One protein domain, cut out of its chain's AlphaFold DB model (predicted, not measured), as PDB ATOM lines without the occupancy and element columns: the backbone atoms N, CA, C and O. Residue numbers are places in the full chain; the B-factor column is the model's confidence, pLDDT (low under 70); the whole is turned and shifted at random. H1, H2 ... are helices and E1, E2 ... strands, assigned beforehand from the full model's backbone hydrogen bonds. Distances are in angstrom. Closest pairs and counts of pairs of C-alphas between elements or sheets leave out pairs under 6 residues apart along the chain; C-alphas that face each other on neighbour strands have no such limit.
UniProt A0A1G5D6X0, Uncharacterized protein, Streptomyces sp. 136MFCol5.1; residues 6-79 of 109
ATOM      1  N   ALA A   6     116.582 130.734 104.396       52.47
ATOM      2  CA  ALA A   6     118.006 130.587 104.708       52.47
ATOM      3  C   ALA A   6     118.338 129.237 105.370       52.47
ATOM      4  O   ALA A   6     119.451 128.752 105.229       52.47
ATOM      5  N   ALA A   7     117.366 128.610 106.045       52.34
ATOM      6  CA  ALA A   7     117.523 127.269 106.611       52.34
ATOM      7  C   ALA A   7     117.519 126.170 105.534       52.34
ATOM      8  O   ALA A   7     118.068 125.098 105.757       52.34
ATOM      9  N   LEU A   8     116.905 126.436 104.374       54.81
ATOM     10  CA  LEU A   8     116.841 125.507 103.241       54.81
ATOM     11  C   LEU A   8     118.083 125.572 102.335       54.81
ATOM     12  O   LEU A   8     118.276 124.665 101.534       54.81
ATOM     13  N   ASP A   9     118.906 126.619 102.463       63.56
ATOM     14  CA  ASP A   9     120.224 126.721 101.811       63.56
ATOM     15  C   ASP A   9     121.339 126.051 102.638       63.56
ATOM     16  O   ASP A   9     122.504 126.054 102.237       63.56
ATOM     17  N   LEU A  10     121.003 125.488 103.803       67.00
ATOM     18  CA  LEU A  10     121.944 124.731 104.617       67.00
ATOM     19  C   LEU A  10     122.108 123.324 104.055       67.00
ATOM     20  O   LEU A  10     121.149 122.698 103.602       67.00
ATOM     21  N   ASP A  11     123.339 122.827 104.121       76.94
ATOM     22  CA  ASP A  11     123.629 121.425 103.861       76.94
ATOM     23  C   ASP A  11     122.791 120.557 104.820       76.94
ATOM     24  O   ASP A  11     122.885 120.756 106.037       76.94
ATOM     25  N   PRO A  12     121.965 119.617 104.320       76.88
ATOM     26  CA  PRO A  12     121.220 118.689 105.167       76.88
ATOM     27  C   PRO A  12     122.099 117.953 106.185       76.88
ATOM     28  O   PRO A  12     121.626 117.664 107.284       76.88
ATOM     29  N   ASP A  13     123.375 117.714 105.866       82.38
ATOM     30  CA  ASP A  13     124.334 117.073 106.773       82.38
ATOM     31  C   ASP A  13     124.705 117.962 107.979       82.38
ATOM     32  O   ASP A  13     125.261 117.478 108.962       82.38
ATOM     33  N   SER A  14     124.355 119.254 107.949       89.31
ATOM     34  CA  SER A  14     124.520 120.204 109.064       89.31
ATOM     35  C   SER A  14     123.303 120.272 109.999       89.31
ATOM     36  O   SER A  14     123.239 121.143 110.871       89.31
ATOM     37  N   ILE A  15     122.307 119.399 109.812       93.31
ATOM     38  CA  ILE A  15     121.086 119.352 110.620       93.31
ATOM     39  C   ILE A  15     121.121 118.112 111.514       93.31
ATOM     40  O   ILE A  15     121.037 116.981 111.039       93.31
ATOM     41  N   LEU A  16     121.176 118.319 112.830       94.81
ATOM     42  CA  LEU A  16     121.228 117.235 113.814       94.81
ATOM     43  C   LEU A  16     119.991 117.244 114.718       94.81
ATOM     44  O   LEU A  16     119.853 118.116 115.573       94.81
ATOM     45  N   ALA A  17     119.105 116.260 114.557       96.12
ATOM     46  CA  ALA A  17     117.923 116.107 115.407       96.12
ATOM     47  C   ALA A  17     118.297 115.671 116.835       96.12
ATOM     48  O   ALA A  17     119.097 114.754 117.024       96.12
ATOM     49  N   TRP A  18     117.675 116.294 117.837       95.81
ATOM     50  CA  TRP A  18     117.918 116.001 119.257       95.81
ATOM     51  C   TRP A  18     116.641 115.879 120.098       95.81
ATOM     52  O   TRP A  18     116.701 115.373 121.218       95.81
ATOM     53  N   GLY A  19     115.484 116.302 119.584       94.75
ATOM     54  CA  GLY A  19     114.222 116.256 120.320       94.75
ATOM     55  C   GLY A  19     113.014 116.051 119.416       94.75
ATOM     56  O   GLY A  19     113.034 116.411 118.241       94.75
ATOM     57  N   VAL A  20     111.958 115.467 119.981       95.00
ATOM     58  CA  VAL A  20     110.654 115.322 119.328       95.00
ATOM     59  C   VAL A  20     109.535 115.564 120.337       95.00
ATOM     60  O   VAL A  20     109.603 115.078 121.468       95.00
ATOM     61  N   THR A  21     108.510 116.317 119.941       91.88
ATOM     62  CA  THR A  21     107.303 116.532 120.753       91.88
ATOM     63  C   THR A  21     106.267 115.439 120.497       91.88
ATOM     64  O   THR A  21     106.275 114.768 119.463       91.88
ATOM     65  N   SER A  22     105.300 115.280 121.404       89.12
ATOM     66  CA  SER A  22     104.130 114.418 121.168       89.12
ATOM     67  C   SER A  22     103.267 114.881 119.982       89.12
ATOM     68  O   SER A  22     102.547 114.074 119.398       89.12
ATOM     69  N   GLY A  23     103.381 116.152 119.582       89.75
ATOM     70  CA  GLY A  23     102.764 116.742 118.388       89.75
ATOM     71  C   GLY A  23     103.541 116.478 117.098       89.75
ATOM     72  O   GLY A  23     103.125 116.938 116.035       89.75
ATOM     73  N   ALA A  24     104.625 115.698 117.172       92.25
ATOM     74  CA  ALA A  24     105.529 115.369 116.075       92.25
ATOM     75  C   ALA A  24     106.295 116.572 115.495       92.25
ATOM     76  O   ALA A  24     106.688 116.537 114.328       92.25
ATOM     77  N   ASP A  25     106.549 117.601 116.307       94.19
ATOM     78  CA  ASP A  25     107.553 118.615 115.976       94.19
ATOM     79  C   ASP A  25     108.939 118.047 116.262       94.19
ATOM     80  O   ASP A  25     109.145 117.396 117.289       94.19
ATOM     81  N   ILE A  26     109.888 118.296 115.366       95.81
ATOM     82  CA  ILE A  26     111.273 117.846 115.515       95.81
ATOM     83  C   ILE A  26     112.141 119.057 115.829       95.81
ATOM     84  O   ILE A  26     112.082 120.069 115.128       95.81
ATOM     85  N   TYR A  27     112.968 118.938 116.864       96.50
ATOM     86  CA  TYR A  27     113.987 119.924 117.191       96.50
ATOM     87  C   TYR A  27     115.345 119.458 116.694       96.50
ATOM     88  O   TYR A  27     115.785 118.340 116.985       96.50
ATOM     89  N   CYS A  28     116.013 120.346 115.972       96.69
ATOM     90  CA  CYS A  28     117.323 120.116 115.398       96.69
ATOM     91  C   CYS A  28     118.292 121.216 115.823       96.69
ATOM     92  O   CYS A  28     117.905 122.364 116.029       96.69
ATOM     93  N   TRP A  29     119.569 120.874 115.917       96.69
ATOM     94  CA  TRP A  29     120.651 121.841 115.853       96.69
ATOM     95  C   TRP A  29     121.004 122.108 114.401       96.69
ATOM     96  O   TRP A  29     121.052 121.181 113.590       96.69
ATOM     97  N   LEU A  30     121.303 123.365 114.105       94.75
ATOM     98  CA  LEU A  30     122.067 123.744 112.928       94.75
ATOM     99  C   LEU A  30     123.530 123.810 113.354       94.75
ATOM    100  O   LEU A  30     123.907 124.709 114.104       94.75
ATOM    101  N   THR A  31     124.344 122.847 112.925       93.81
ATOM    102  CA  THR A  31     125.728 122.668 113.393       93.81
ATOM    103  C   THR A  31     126.682 123.671 112.739       93.81
ATOM    104  O   THR A  31     127.607 123.311 112.011       93.81
ATOM    105  N   THR A  32     126.405 124.959 112.930       87.44
ATOM    106  CA  THR A  32     127.134 126.069 112.318       87.44
ATOM    107  C   THR A  32     128.245 126.561 113.234       87.44
ATOM    108  O   THR A  32     127.974 126.991 114.354       87.44
ATOM    109  N   GLY A  33     129.478 126.595 112.731       87.06
ATOM    110  CA  GLY A  33     130.633 127.051 113.508       87.06
ATOM    111  C   GLY A  33     131.096 126.037 114.560       87.06
ATOM    112  O   GLY A  33     130.523 124.958 114.708       87.06
ATOM    113  N   ASP A  34     132.158 126.397 115.280       92.12
ATOM    114  CA  ASP A  34     132.923 125.454 116.108       92.12
ATOM    115  C   ASP A  34     132.408 125.302 117.549       92.12
ATOM    116  O   ASP A  34     132.846 124.392 118.249       92.12
ATOM    117  N   ASP A  35     131.512 126.186 118.003       94.25
ATOM    118  CA  ASP A  35     130.971 126.186 119.368       94.25
ATOM    119  C   ASP A  35     129.540 125.608 119.401       94.25
ATOM    120  O   ASP A  35     128.601 126.286 118.963       94.25
ATOM    121  N   PRO A  36     129.343 124.379 119.921       92.75
ATOM    122  CA  PRO A  36     128.033 123.735 119.973       92.75
ATOM    123  C   PRO A  36     127.003 124.452 120.848       92.75
ATOM    124  O   PRO A  36     125.804 124.320 120.600       92.75
ATOM    125  N   ASP A  37     127.436 125.233 121.843       94.12
ATOM    126  CA  ASP A  37     126.516 125.976 122.714       94.12
ATOM    127  C   ASP A  37     125.834 127.134 121.967       94.12
ATOM    128  O   ASP A  37     124.782 127.628 122.387       94.12
ATOM    129  N   LEU A  38     126.402 127.543 120.829       93.94
ATOM    130  CA  LEU A  38     125.892 128.610 119.972       93.94
ATOM    131  C   LEU A  38     125.120 128.096 118.753       93.94
ATOM    132  O   LEU A  38     124.588 128.909 117.996       93.94
ATOM    133  N   TRP A  39     125.039 126.778 118.553       96.12
ATOM    134  CA  TRP A  39     124.309 126.197 117.428       96.12
ATOM    135  C   TRP A  39     122.819 126.568 117.487       96.12
ATOM    136  O   TRP A  39     122.145 126.222 118.463       96.12
ATOM    137  N   PRO A  40     122.280 127.249 116.455       96.06
ATOM    138  CA  PRO A  40     120.874 127.628 116.409       96.06
ATOM    139  C   PRO A  40     119.945 126.415 116.478       96.06
ATOM    140  O   PRO A  40     120.270 125.332 115.980       96.06
ATOM    141  N   VAL A  41     118.749 126.619 117.025       96.38
ATOM    142  CA  VAL A  41     117.695 125.600 117.026       96.38
ATOM    143  C   VAL A  41     116.799 125.778 115.805       96.38
ATOM    144  O   VAL A  41     116.200 126.835 115.609       96.38
ATOM    145  N   LEU A  42     116.682 124.726 114.999       95.38
ATOM    146  CA  LEU A  42     115.666 124.587 113.960       95.38
ATOM    147  C   LEU A  42     114.496 123.771 114.519       95.38
ATOM    148  O   LEU A  42     114.684 122.643 114.970       95.38
ATOM    149  N   VAL A  43     113.290 124.322 114.436       95.38
ATOM    150  CA  VAL A  43     112.043 123.599 114.686       95.38
ATOM    151  C   VAL A  43     111.410 123.239 113.349       95.38
ATOM    152  O   VAL A  43     111.066 124.118 112.557       95.38
ATOM    153  N   CYS A  44     111.255 121.940 113.111       93.50
ATOM    154  CA  CYS A  44     110.464 121.381 112.023       93.50
ATOM    155  C   CYS A  44     109.081 121.050 112.586       93.50
ATOM    156  O   CYS A  44     108.868 119.956 113.118       93.50
ATOM    157  N   GLY A  45     108.173 122.019 112.540       91.50
ATOM    158  CA  GLY A  45     106.853 121.895 113.134       91.50
ATOM    159  C   GLY A  45     105.850 121.236 112.195       91.50
ATOM    160  O   GLY A  45     105.826 121.488 110.987       91.50
ATOM    161  N   ARG A  46     104.994 120.377 112.754       87.81
ATOM    162  CA  ARG A  46     103.955 119.679 111.980       87.81
ATOM    163  C   ARG A  46     102.742 120.566 111.718       87.81
ATOM    164  O   ARG A  46     102.166 120.515 110.631       87.81
ATOM    165  N   HIS A  47     102.336 121.329 112.728       87.38
ATOM    166  CA  HIS A  47     101.168 122.207 112.697       87.38
ATOM    167  C   HIS A  47     101.524 123.672 112.986       87.38
ATOM    168  O   HIS A  47     100.624 124.492 113.153       87.38
ATOM    169  N   THR A  48     102.815 124.017 112.991       85.56
ATOM    170  CA  THR A  48     103.282 125.400 113.136       85.56
ATOM    171  C   THR A  48     103.237 126.141 111.802       85.56
ATOM    172  O   THR A  48     103.344 125.547 110.723       85.56
ATOM    173  N   ASN A  49     103.122 127.466 111.862       85.81
ATOM    174  CA  ASN A  49     103.237 128.328 110.696       85.81
ATOM    175  C   ASN A  49     104.215 129.480 110.994       85.81
ATOM    176  O   ASN A  49     103.858 130.362 111.770       85.81
ATOM    177  N   PRO A  50     105.406 129.517 110.367       88.69
ATOM    178  CA  PRO A  50     105.864 128.626 109.297       88.69
ATOM    179  C   PRO A  50     106.239 127.207 109.792       88.69
ATOM    180  O   PRO A  50     106.492 127.014 110.980       88.69
ATOM    181  N   PRO A  51     106.307 126.200 108.892       87.38
ATOM    182  CA  PRO A  51     106.652 124.817 109.256       87.38
ATOM    183  C   PRO A  51     108.133 124.626 109.620       87.38
ATOM    184  O   PRO A  51     108.501 123.629 110.230       87.38
ATOM    185  N   PHE A  52     108.992 125.576 109.242       91.06
ATOM    186  CA  PHE A  52     110.407 125.592 109.597       91.06
ATOM    187  C   PHE A  52     110.746 126.928 110.246       91.06
ATOM    188  O   PHE A  52     110.590 127.982 109.618       91.06
ATOM    189  N   GLN A  53     111.221 126.879 111.487       93.06
ATOM    190  CA  GLN A  53     111.534 128.058 112.293       93.06
ATOM    191  C   GLN A  53     112.964 127.954 112.814       93.06
ATOM    192  O   GLN A  53     113.329 126.943 113.403       93.06
ATOM    193  N   VAL A  54     113.781 128.982 112.585       93.50
ATOM    194  CA  VAL A  54     115.152 129.032 113.112       93.50
ATOM    195  C   VAL A  54     115.215 130.046 114.235       93.50
ATOM    196  O   VAL A  54     114.908 131.222 114.039       93.50
ATOM    197  N   HIS A  55     115.680 129.588 115.388       94.50
ATOM    198  CA  HIS A  55     115.897 130.398 116.569       94.50
ATOM    199  C   HIS A  55     117.404 130.601 116.775       94.50
ATOM    200  O   HIS A  55     118.140 129.618 116.881       94.50
ATOM    201  N   PRO A  56     117.897 131.854 116.836       93.69
ATOM    202  CA  PRO A  56     119.326 132.181 116.771       93.69
ATOM    203  C   PRO A  56     120.064 131.982 118.108       93.69
ATOM    204  O   PRO A  56     121.022 132.690 118.404       93.69
ATOM    205  N   PHE A  57     119.585 131.072 118.948       94.81
ATOM    206  CA  PHE A  57     120.139 130.773 120.261       94.81
ATOM    207  C   PHE A  57     120.254 129.260 120.454       94.81
ATOM    208  O   PHE A  57     119.541 128.492 119.807       94.81
ATOM    209  N   GLY A  58     121.158 128.854 121.348       95.81
ATOM    210  CA  GLY A  58     121.417 127.451 121.656       95.81
ATOM    211  C   GLY A  58     120.253 126.740 122.349       95.81
ATOM    212  O   GLY A  58     119.294 127.359 122.823       95.81
ATOM    213  N   MET A  59     120.377 125.414 122.463       96.50
ATOM    214  CA  MET A  59     119.339 124.531 123.021       96.50
ATOM    215  C   MET A  59     118.879 124.954 124.421       96.50
ATOM    216  O   MET A  59     117.684 124.947 124.701       96.50
ATOM    217  N   ALA A  60     119.805 125.358 125.294       96.25
ATOM    218  CA  ALA A  60     119.471 125.729 126.666       96.25
ATOM    219  C   ALA A  60     118.550 126.961 126.735       96.25
ATOM    220  O   ALA A  60     117.547 126.934 127.444       96.25
ATOM    221  N   GLU A  61     118.847 128.019 125.972       96.94
ATOM    222  CA  GLU A  61     117.997 129.216 125.934       96.94
ATOM    223  C   GLU A  61     116.669 128.938 125.220       96.94
ATOM    224  O   GLU A  61     115.634 129.456 125.641       96.94
ATOM    225  N   PHE A  62     116.672 128.071 124.201       96.44
ATOM    226  CA  PHE A  62     115.443 127.603 123.563       96.44
ATOM    227  C   PHE A  62     114.519 126.905 124.559       96.44
ATOM    228  O   PHE A  62     113.366 127.305 124.693       96.44
ATOM    229  N   LEU A  63     115.026 125.925 125.311       94.62
ATOM    230  CA  LEU A  63     114.238 125.220 126.321       94.62
ATOM    231  C   LEU A  63     113.799 126.152 127.449       94.62
ATOM    232  O   LEU A  63     112.667 126.049 127.912       94.62
ATOM    233  N   ARG A  64     114.657 127.086 127.875       95.00
ATOM    234  CA  ARG A  64     114.296 128.069 128.899       95.00
ATOM    235  C   ARG A  64     113.086 128.894 128.461       95.00
ATOM    236  O   ARG A  64     112.137 128.983 129.226       95.00
ATOM    237  N   ARG A  65     113.103 129.459 127.247       95.25
ATOM    238  CA  ARG A  65     111.967 130.221 126.692       95.25
ATOM    239  C   ARG A  65     110.740 129.346 126.534       95.25
ATOM    240  O   ARG A  65     109.684 129.709 127.028       95.25
ATOM    241  N   LEU A  66     110.913 128.165 125.944       93.06
ATOM    242  CA  LEU A  66     109.830 127.214 125.738       93.06
ATOM    243  C   LEU A  66     109.109 126.857 127.040       93.06
ATOM    244  O   LEU A  66     107.914 126.620 127.015       93.06
ATOM    245  N   LEU A  67     109.800 126.831 128.178       91.69
ATOM    246  CA  LEU A  67     109.204 126.488 129.472       91.69
ATOM    247  C   LEU A  67     108.727 127.698 130.288       91.69
ATOM    248  O   LEU A  67     108.098 127.496 131.320       91.69
ATOM    249  N   SER A  68     109.046 128.931 129.883       91.31
ATOM    250  CA  SER A  68     108.785 130.133 130.694       91.31
ATOM    251  C   SER A  68     107.984 131.231 129.997       91.31
ATOM    252  O   SER A  68     107.668 132.228 130.635       91.31
ATOM    253  N   ASP A  69     107.769 131.119 128.689       92.94
ATOM    254  CA  ASP A  69     107.203 132.168 127.842       92.94
ATOM    255  C   ASP A  69     106.048 131.590 127.014       92.94
ATOM    256  O   ASP A  69     106.266 130.823 126.076       92.94
ATOM    257  N   GLU A  70     104.818 131.919 127.411       89.38
ATOM    258  CA  GLU A  70     103.585 131.415 126.794       89.38
ATOM    259  C   GLU A  70     103.434 131.880 125.338       89.38
ATOM    260  O   GLU A  70     103.088 131.078 124.474       89.38
ATOM    261  N   GLU A  71     103.770 133.140 125.036       90.06
ATOM    262  CA  GLU A  71     103.716 133.680 123.668       90.06
ATOM    263  C   GLU A  71     104.693 132.916 122.765       90.06
ATOM    264  O   GLU A  71     104.350 132.488 121.662       90.06
ATOM    265  N   PHE A  72     105.896 132.641 123.276       91.69
ATOM    266  CA  PHE A  72     106.869 131.828 122.557       91.69
ATOM    267  C   PHE A  72     106.377 130.393 122.315       91.69
ATOM    268  O   PHE A  72     106.644 129.833 121.250       91.69
ATOM    269  N   GLN A  73     105.671 129.777 123.267       90.31
ATOM    270  CA  GLN A  73     105.115 128.429 123.101       90.31
ATOM    271  C   GLN A  73     104.077 128.376 121.979       90.31
ATOM    272  O   GLN A  73     104.184 127.506 121.110       90.31
ATOM    273  N   GLU A  74     103.114 129.304 121.981       86.75
ATOM    274  CA  GLU A  74     102.017 129.345 121.003       86.75
ATOM    275  C   GLU A  74     102.526 129.433 119.560       86.75
ATOM    276  O   GLU A  74     101.969 128.806 118.657       86.75
ATOM    277  N   GLU A  75     103.613 130.172 119.336       85.94
ATOM    278  CA  GLU A  75     104.194 130.347 118.004       85.94
ATOM    279  C   GLU A  75     105.128 129.196 117.584       85.94
ATOM    280  O   GLU A  75     105.331 128.955 116.387       85.94
ATOM    281  N   THR A  76     105.708 128.465 118.544       88.81
ATOM    282  CA  THR A  76     106.861 127.581 118.286       88.81
ATOM    283  C   THR A  76     106.506 126.099 118.179       88.81
ATOM    284  O   THR A  76     107.182 125.379 117.443       88.81
ATOM    285  N   ILE A  77     105.493 125.603 118.897       89.19
ATOM    286  CA  ILE A  77     105.237 124.155 119.031       89.19
ATOM    287  C   ILE A  77     103.782 123.775 118.765       89.19
ATOM    288  O   ILE A  77     102.856 124.531 119.020       89.19
ATOM    289  N   SER A  78     103.567 122.549 118.287       87.19
ATOM    290  CA  SER A  78     102.241 121.994 117.983       87.19
ATOM    291  C   SER A  78     101.595 121.288 119.185       87.19
ATOM    292  O   SER A  78     100.666 120.496 119.008       87.19
ATOM    293  N   VAL A  79     102.110 121.500 120.401       86.06
ATOM    294  CA  VAL A  79     101.619 120.860 121.630       86.06
ATOM    295  C   VAL A  79     101.345 121.891 122.707       86.06
ATOM    296  O   VAL A  79     102.043 122.892 122.808       86.06
TER     297      VAL A  79
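Overview. This is residues 6 to 79 of the 109 residues of an uncharacterized protein of Streptomyces sp. 136MFCol5.1 (UniProt A0A1G5D6X0). A strongly twisted sheet of four strands, E1 to E4, has the helix H1 over one face, slantwise to the strands, and a shorter helix, H2, turns back from the far end of H1 at a corner and only grazes the sheet with its residues 75 to 76. The strands follow one another across the sheet as a meander, each the antiparallel neighbour of the one before, in the order E1, E2, E3, E4. The printed part has 74 residues, with four named strands followed by two named helices along the chain. The class is mixed, helices and strands, with 36 residues, under half, in named elements. The whole is compact, with a radius of gyration of the C-alphas of 11.7 A and spans of 31 by 21 by 20 A.

Along the chain. The printed part begins at Ala 6, and no named element comes before E1, residues 15 to 20, which starts with C-alpha 15 at (121.086, 119.352, 110.620) and is 14.2 A long from first to last C-alpha. E2 is residues 26 to 30, 12.6 A; E3 is residues 41 to 44, 9.8 A; E4 is residues 52 to 55, 10.1 A. H1, residues 59 to 68, is 14.2 A long and begins with C-alpha 59 at (119.339, 124.531, 123.021). H2, residues 70 to 76, is 9.9 A long and ends with C-alpha 76 at (106.861, 127.581, 118.286).

Arrangement. E1 and E2 form a hairpin at 149 degrees, with N 18 and O 27 at 2.9 A and N 29 and O 16 at 2.8 A, within hydrogen-bond range. E2 and E3 form a hairpin at 142 degrees, with N 28 and O 42 at 2.8 A. E3 and E4 form a hairpin at 164 degrees, with N 43 and O 53 at 2.8 A. E1 and E4 are the edge strands and are apart. H1 is on the sheet at a height of 10.8 A, over E3, and runs slantwise to the strands, at 35 degrees to E3 on the local plane; the closest C-alphas of H1 and E3 are those of Met 59 and Val 41, 6.3 A apart. H1 and H2 touch only at the corner by their link, opposite ways at a steep tilt of 50 degrees, with the C-alphas of Leu 66 and Gln 73 closest at 5.5 A. In H1 and H2 every O i to N i+4 pair is within hydrogen-bond range.

Size, cuts and confidence. The C-alphas farthest apart are those of Asp 13 and Glu 70, at 32.2 A. The printed part has no cut and no long link. The mean pLDDT of the printed part is 89.6, and residues 6 to 10 are under 70.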